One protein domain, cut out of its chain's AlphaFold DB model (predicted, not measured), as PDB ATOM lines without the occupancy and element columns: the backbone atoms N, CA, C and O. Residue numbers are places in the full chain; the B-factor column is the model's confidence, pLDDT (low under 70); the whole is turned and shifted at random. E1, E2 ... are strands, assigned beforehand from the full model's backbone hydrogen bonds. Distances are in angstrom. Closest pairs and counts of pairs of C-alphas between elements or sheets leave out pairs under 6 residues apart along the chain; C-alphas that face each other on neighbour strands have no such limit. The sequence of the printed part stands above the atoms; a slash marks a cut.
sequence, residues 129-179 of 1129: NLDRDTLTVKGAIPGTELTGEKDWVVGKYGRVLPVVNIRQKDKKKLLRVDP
ATOM      1  N   ASN A 129     -28.719 -23.891 -10.247       66.31
ATOM      2  CA  ASN A 129     -28.358 -24.272 -11.621       66.31
ATOM      3  C   ASN A 129     -29.223 -25.422 -12.184       66.31
ATOM      4  O   ASN A 129     -28.809 -26.089 -13.138       66.31
ATOM      5  N   LEU A 130     -30.375 -25.704 -11.563       70.12
ATOM      6  CA  LEU A 130     -31.306 -26.758 -11.972       70.12
ATOM      7  C   LEU A 130     -32.457 -26.187 -12.813       70.12
ATOM      8  O   LEU A 130     -33.304 -25.457 -12.305       70.12
ATOM      9  N   ASP A 131     -32.560 -26.629 -14.063       75.94
ATOM     10  CA  ASP A 131     -33.765 -26.423 -14.872       75.94
ATOM     11  C   ASP A 131     -34.907 -27.272 -14.281       75.94
ATOM     12  O   ASP A 131     -34.924 -28.495 -14.464       75.94
ATOM     13  N   ARG A 132     -35.850 -26.657 -13.552       69.56
ATOM     14  CA  ARG A 132     -36.929 -27.380 -12.842       69.56
ATOM     15  C   ARG A 132     -37.775 -28.265 -13.772       69.56
ATOM     16  O   ARG A 132     -38.021 -29.418 -13.429       69.56
ATOM     17  N   ASP A 133     -38.116 -27.790 -14.970       66.94
ATOM     18  CA  ASP A 133     -38.982 -28.508 -15.928       66.94
ATOM     19  C   ASP A 133     -38.351 -29.780 -16.517       66.94
ATOM     20  O   ASP A 133     -39.041 -30.708 -16.947       66.94
ATOM     21  N   THR A 134     -37.017 -29.832 -16.572       69.44
ATOM     22  CA  THR A 134     -36.254 -30.930 -17.191       69.44
ATOM     23  C   THR A 134     -35.457 -31.750 -16.172       69.44
ATOM     24  O   THR A 134     -34.933 -32.819 -16.518       69.44
ATOM     25  N   LEU A 135     -35.376 -31.260 -14.930       76.06
ATOM     26  CA  LEU A 135     -34.558 -31.757 -13.824       76.06
ATOM     27  C   LEU A 135     -33.070 -31.912 -14.191       76.06
ATOM     28  O   LEU A 135     -32.402 -32.823 -13.690       76.06
ATOM     29  N   THR A 136     -32.539 -31.055 -15.077       78.62
ATOM     30  CA  THR A 136     -31.113 -31.046 -15.452       78.62
ATOM     31  C   THR A 136     -30.329 -29.951 -14.744       78.62
ATOM     32  O   THR A 136     -30.649 -28.773 -14.889       78.62
ATOM     33  N   VAL A 137     -29.248 -30.332 -14.059       79.62
ATOM     34  CA  VAL A 137     -28.239 -29.388 -13.565       79.62
ATOM     35  C   VAL A 137     -27.231 -29.120 -14.681       79.62
ATOM     36  O   VAL A 137     -26.540 -30.036 -15.137       79.62
ATOM     37  N   LYS A 138     -27.135 -27.866 -15.132       74.94
ATOM     38  CA  LYS A 138     -26.173 -27.461 -16.169       74.94
ATOM     39  C   LYS A 138     -24.743 -27.492 -15.611       74.94
ATOM     40  O   LYS A 138     -24.493 -27.082 -14.484       74.94
ATOM     41  N   GLY A 139     -23.799 -28.021 -16.394       71.31
ATOM     42  CA  GLY A 139     -22.367 -28.076 -16.054       71.31
ATOM     43  C   GLY A 139     -21.940 -29.087 -14.974       71.31
ATOM     44  O   GLY A 139     -20.742 -29.274 -14.769       71.31
ATOM     45  N   ALA A 140     -22.865 -29.771 -14.293       78.44
ATOM     46  CA  ALA A 140     -22.514 -30.692 -13.212       78.44
ATOM     47  C   ALA A 140     -21.933 -32.032 -13.711       78.44
ATOM     48  O   ALA A 140     -22.455 -32.670 -14.626       78.44
ATOM     49  N   ILE A 141     -20.854 -32.484 -13.062       75.12
ATOM     50  CA  ILE A 141     -20.151 -33.728 -13.407       75.12
ATOM     51  C   ILE A 141     -21.012 -34.956 -13.029       75.12
ATOM     52  O   ILE A 141     -21.535 -35.017 -11.913       75.12
ATOM     53  N   PRO A 142     -21.145 -35.973 -13.905       78.88
ATOM     54  CA  PRO A 142     -21.849 -37.209 -13.575       78.88
ATOM     55  C   PRO A 142     -21.256 -37.927 -12.355       78.88
ATOM     56  O   PRO A 142     -20.072 -38.256 -12.326       78.88
ATOM     57  N   GLY A 143     -22.102 -38.228 -11.370       73.88
ATOM     58  CA  GLY A 143     -21.726 -38.893 -10.122       73.88
ATOM     59  C   GLY A 143     -21.570 -37.961  -8.915       73.88
ATOM     60  O   GLY A 143     -21.397 -38.483  -7.812       73.88
ATOM     61  N   THR A 144     -21.665 -36.639  -9.105       83.44
ATOM     62  CA  THR A 144     -21.698 -35.627  -8.033       83.44
ATOM     63  C   THR A 144     -23.010 -35.705  -7.247       83.44
ATOM     64  O   THR A 144     -24.081 -35.740  -7.853       83.44
ATOM     65  N   GLU A 145     -22.935 -35.747  -5.912       81.75
ATOM     66  CA  GLU A 145     -24.102 -35.630  -5.014       81.75
ATOM     67  C   GLU A 145     -24.647 -34.187  -5.047       81.75
ATOM     68  O   GLU A 145     -23.864 -33.248  -5.200       81.75
ATOM     69  N   LEU A 146     -25.967 -33.988  -4.938       76.38
ATOM     70  CA  LEU A 146     -26.543 -32.636  -4.928       76.38
ATOM     71  C   LEU A 146     -26.122 -31.846  -3.682       76.38
ATOM     72  O   LEU A 146     -25.948 -32.392  -2.590       76.38
ATOM     73  N   THR A 147     -25.999 -30.529  -3.839       67.50
ATOM     74  CA  THR A 147     -25.603 -29.609  -2.767       67.50
ATOM     75  C   THR A 147     -26.619 -29.674  -1.623       67.50
ATOM     76  O   THR A 147     -27.762 -29.280  -1.805       67.50
ATOM     77  N   GLY A 148     -26.225 -30.218  -0.468       70.06
ATOM     78  CA  GLY A 148     -27.105 -30.447   0.693       70.06
ATOM     79  C   GLY A 148     -27.773 -31.833   0.756       70.06
ATOM     80  O   GLY A 148     -28.022 -32.339   1.850       70.06
ATOM     81  N   GLU A 149     -27.971 -32.508  -0.377       76.81
ATOM     82  CA  GLU A 149     -28.874 -33.661  -0.527       76.81
ATOM     83  C   GLU A 149     -28.118 -34.949  -0.914       76.81
ATOM     84  O   GLU A 149     -27.913 -35.280  -2.082       76.81
ATOM     85  N   LYS A 150     -27.711 -35.725   0.101       75.94
ATOM     86  CA  LYS A 150     -26.844 -36.914  -0.061       75.94
ATOM     87  C   LYS A 150     -27.507 -38.101  -0.761       75.94
ATOM     88  O   LYS A 150     -26.799 -38.972  -1.252       75.94
ATOM     89  N   ASP A 151     -28.833 -38.183  -0.818       84.12
ATOM     90  CA  ASP A 151     -29.531 -39.270  -1.521       84.12
ATOM     91  C   ASP A 151     -29.944 -38.890  -2.961       84.12
ATOM     92  O   ASP A 151     -30.717 -39.608  -3.590       84.12
ATOM     93  N   TRP A 152     -29.358 -37.830  -3.538       86.56
ATOM     94  CA  TRP A 152     -29.510 -37.465  -4.953       86.56
ATOM     95  C   TRP A 152     -28.154 -37.233  -5.635       86.56
ATOM     96  O   TRP A 152     -27.247 -36.635  -5.064       86.56
ATOM     97  N   VAL A 153     -28.006 -37.718  -6.872       88.25
ATOM     98  CA  VAL A 153     -26.747 -37.732  -7.639       88.25
ATOM     99  C   VAL A 153     -26.986 -37.353  -9.097       88.25
ATOM    100  O   VAL A 153     -27.869 -37.900  -9.751       88.25
ATOM    101  N   VAL A 154     -26.153 -36.486  -9.667       88.19
ATOM    102  CA  VAL A 154     -26.231 -36.107 -11.086       88.19
ATOM    103  C   VAL A 154     -25.885 -37.296 -12.001       88.19
ATOM    104  O   VAL A 154     -24.856 -37.964 -11.864       88.19
ATOM    105  N   GLY A 155     -26.771 -37.585 -12.952       84.56
ATOM    106  CA  GLY A 155     -26.621 -38.620 -13.973       84.56
ATOM    107  C   GLY A 155     -25.714 -38.207 -15.139       84.56
ATOM    108  O   GLY A 155     -25.391 -37.036 -15.316       84.56
ATOM    109  N   LYS A 156     -25.380 -39.161 -16.023       82.19
ATOM    110  CA  LYS A 156     -24.561 -38.936 -17.240       82.19
ATOM    111  C   LYS A 156     -25.039 -37.779 -18.144       82.19
ATOM    112  O   LYS A 156     -24.250 -37.254 -18.921       82.19
ATOM    113  N   TYR A 157     -26.311 -37.402 -18.052       80.38
ATOM    114  CA  TYR A 157     -26.968 -36.404 -18.899       80.38
ATOM    115  C   TYR A 157     -27.414 -35.155 -18.112       80.38
ATOM    116  O   TYR A 157     -28.455 -34.585 -18.427       80.38
ATOM    117  N   GLY A 158     -26.728 -34.803 -17.018       79.56
ATOM    118  CA  GLY A 158     -27.074 -33.666 -16.143       79.56
ATOM    119  C   GLY A 158     -28.340 -33.853 -15.290       79.56
ATOM    120  O   GLY A 158     -28.549 -33.123 -14.327       79.56
ATOM    121  N   ARG A 159     -29.186 -34.844 -15.607       85.81
ATOM    122  CA  ARG A 159     -30.426 -35.156 -14.876       85.81
ATOM    123  C   ARG A 159     -30.162 -35.681 -13.473       85.81
ATOM    124  O   ARG A 159     -29.321 -36.567 -13.323       85.81
ATOM    125  N   VAL A 160     -30.925 -35.234 -12.478       88.19
ATOM    126  CA  VAL A 160     -30.772 -35.730 -11.101       88.19
ATOM    127  C   VAL A 160     -31.360 -37.140 -10.923       88.19
ATOM    128  O   VAL A 160     -32.520 -37.404 -11.233       88.19
ATOM    129  N   LEU A 161     -30.500 -38.054 -10.470       86.62
ATOM    130  CA  LEU A 161     -30.697 -39.448 -10.057       86.62
ATOM    131  C   LEU A 161     -31.014 -39.644  -8.553       86.62
ATOM    132  O   LEU A 161     -30.080 -39.405  -7.786       86.62
ATOM    133  N   PRO A 162     -32.180 -40.111  -8.057       89.56
ATOM    134  CA  PRO A 162     -32.277 -40.502  -6.646       89.56
ATOM    135  C   PRO A 162     -31.478 -41.789  -6.374       89.56
ATOM    136  O   PRO A 162     -31.517 -42.747  -7.153       89.56
ATOM    137  N   VAL A 163     -30.759 -41.823  -5.255       87.06
ATOM    138  CA  VAL A 163     -29.941 -42.951  -4.791       87.06
ATOM    139  C   VAL A 163     -30.790 -43.843  -3.883       87.06
ATOM    140  O   VAL A 163     -31.334 -43.402  -2.877       87.06
ATOM    141  N   VAL A 164     -30.925 -45.125  -4.229       86.56
ATOM    142  CA  VAL A 164     -31.929 -46.004  -3.609       86.56
ATOM    143  C   VAL A 164     -31.291 -46.943  -2.587       86.56
ATOM    144  O   VAL A 164     -30.444 -47.767  -2.921       86.56
ATOM    145  N   ASN A 165     -31.739 -46.879  -1.333       85.31
ATOM    146  CA  ASN A 165     -31.259 -47.745  -0.252       85.31
ATOM    147  C   ASN A 165     -32.074 -49.058  -0.174       85.31
ATOM    148  O   ASN A 165     -33.069 -49.161   0.546       85.31
ATOM    149  N   ILE A 166     -31.656 -50.083  -0.927       84.25
ATOM    150  CA  ILE A 166     -32.361 -51.374  -1.060       84.25
ATOM    151  C   ILE A 166     -31.976 -52.331   0.080       84.25
ATOM    152  O   ILE A 166     -30.800 -52.511   0.386       84.25
ATOM    153  N   ARG A 167     -32.944 -53.010   0.711       82.00
ATOM    154  CA  ARG A 167     -32.658 -54.040   1.733       82.00
ATOM    155  C   ARG A 167     -32.168 -55.333   1.075       82.00
ATOM    156  O   ARG A 167     -32.883 -55.928   0.274       82.00
ATOM    157  N   GLN A 168     -30.974 -55.796   1.446       75.31
ATOM    158  CA  GLN A 168     -30.435 -57.078   0.982       75.31
ATOM    159  C   GLN A 168     -31.256 -58.256   1.547       75.31
ATOM    160  O   GLN A 168     -31.847 -58.143   2.625       75.31
ATOM    161  N   LYS A 169     -31.268 -59.402   0.845       66.81
ATOM    162  CA  LYS A 169     -32.037 -60.617   1.198       66.81
ATOM    163  C   LYS A 169     -31.914 -61.041   2.667       66.81
ATOM    164  O   LYS A 169     -32.901 -61.441   3.278       66.81
ATOM    165  N   ASP A 170     -30.729 -60.877   3.248       69.12
ATOM    166  CA  ASP A 170     -30.409 -61.233   4.636       69.12
ATOM    167  C   ASP A 170     -31.069 -60.316   5.686       69.12
ATOM    168  O   ASP A 170     -30.892 -60.531   6.884       69.12
ATOM    169  N   LYS A 171     -31.788 -59.264   5.257       69.75
ATOM    170  CA  LYS A 171     -32.472 -58.214   6.049       69.75
ATOM    171  C   LYS A 171     -31.566 -57.351   6.945       69.75
ATOM    172  O   LYS A 171     -31.985 -56.277   7.360       69.75
ATOM    173  N   LYS A 172     -30.333 -57.792   7.215       71.75
ATOM    174  CA  LYS A 172     -29.351 -57.183   8.133       71.75
ATOM    175  C   LYS A 172     -28.571 -55.994   7.556       71.75
ATOM    176  O   LYS A 172     -27.876 -55.325   8.314       71.75
ATOM    177  N   LYS A 173     -28.619 -55.752   6.240       78.06
ATOM    178  CA  LYS A 173     -27.863 -54.680   5.565       78.06
ATOM    179  C   LYS A 173     -28.711 -53.962   4.512       78.06
ATOM    180  O   LYS A 173     -29.490 -54.592   3.793       78.06
ATOM    181  N   LEU A 174     -28.520 -52.648   4.428       83.00
ATOM    182  CA  LEU A 174     -28.978 -51.792   3.335       83.00
ATOM    183  C   LEU A 174     -27.852 -51.667   2.303       83.00
ATOM    184  O   LEU A 174     -26.689 -51.500   2.667       83.00
ATOM    185  N   LEU A 175     -28.207 -51.752   1.027       80.75
ATOM    186  CA  LEU A 175     -27.338 -51.549  -0.123       80.75
ATOM    187  C   LEU A 175     -27.699 -50.200  -0.757       80.75
ATOM    188  O   LEU A 175     -28.781 -50.066  -1.328       80.75
ATOM    189  N   ARG A 176     -26.801 -49.213  -0.659       85.25
ATOM    190  CA  ARG A 176     -26.938 -47.913  -1.337       85.25
ATOM    191  C   ARG A 176     -26.683 -48.114  -2.835       85.25
ATOM    192  O   ARG A 176     -25.557 -48.401  -3.239       85.25
ATOM    193  N   VAL A 177     -27.735 -48.030  -3.646       83.50
ATOM    194  CA  VAL A 177     -27.707 -48.237  -5.101       83.50
ATOM    195  C   VAL A 177     -27.750 -46.889  -5.808       83.50
ATOM    196  O   VAL A 177     -28.784 -46.229  -5.863       83.50
ATOM    197  N   ASP A 178     -26.609 -46.500  -6.368       83.88
ATOM    198  CA  ASP A 178     -26.460 -45.313  -7.207       83.88
ATOM    199  C   ASP A 178     -26.736 -45.671  -8.688       83.88
ATOM    200  O   ASP A 178     -25.952 -46.416  -9.294       83.88
ATOM    201  N   PRO A 179     -27.825 -45.159  -9.298       77.06
ATOM    202  CA  PRO A 179     -28.166 -45.448 -10.692       77.06
ATOM    203  C   PRO A 179     -27.245 -44.759 -11.713       77.06
ATOM    204  O   PRO A 179     -27.115 -45.252 -12.834       77.06
TER     205      PRO A 179
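Overview. This is residues 129 to 179 of the 1129 residues of the protein "nucleolar protein 8 isoform X1" of Lingula unguis (UniProt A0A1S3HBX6). What is seen first? There is little regular structure: two small hairpins, E1-E2 and E3-E4, stand end to end in a loose rod, E2 running on into E3, with unnamed residues 129 to 148 at the E1-E2 end. What makes it up? The printed part has 51 residues, no named helix and strands E1 to E4 in chain order, holding 17 residues; the class is all strand. The radius of gyration of the C-alphas is 12.9 A, the spans 40 by 19 by 19 A.

Arrangement. Which strands pair? E1, residues 149 to 154, and E2, residues 160 to 162, form an antiparallel hairpin at 132 degrees; N 153 and O 161, 2.8 A apart, are within hydrogen-bond range. E3, residues 164 to 167, and E4, residues 174 to 177, form another at 147 degrees, with N 166 and O 175 in that range at 2.9 A. How do the hairpins stand? E2 runs on into E3 at 16 degrees; E4 is apart from E1 and E2.

Along the chain. Where are the anchors? E1 begins at C-alpha 149 (-28.874, -33.661, -0.527); E4 ends at C-alpha 177 (-27.707, -48.237, -5.101). How long are the strands? From first to last C-alpha, E1 measures 11.2 A, E2 6.7 A, E3 9.7 A and E4 9.2 A.

Size, cuts and confidence. How far does it reach? The two C-alphas farthest apart, those of Asn 129 and Asp 170, are 40.4 A apart. Any cut or weak place? The printed part has no cut and no long link; pLDDT is under 70 at residues 129, 132 to 134, 147 and 169 to 171.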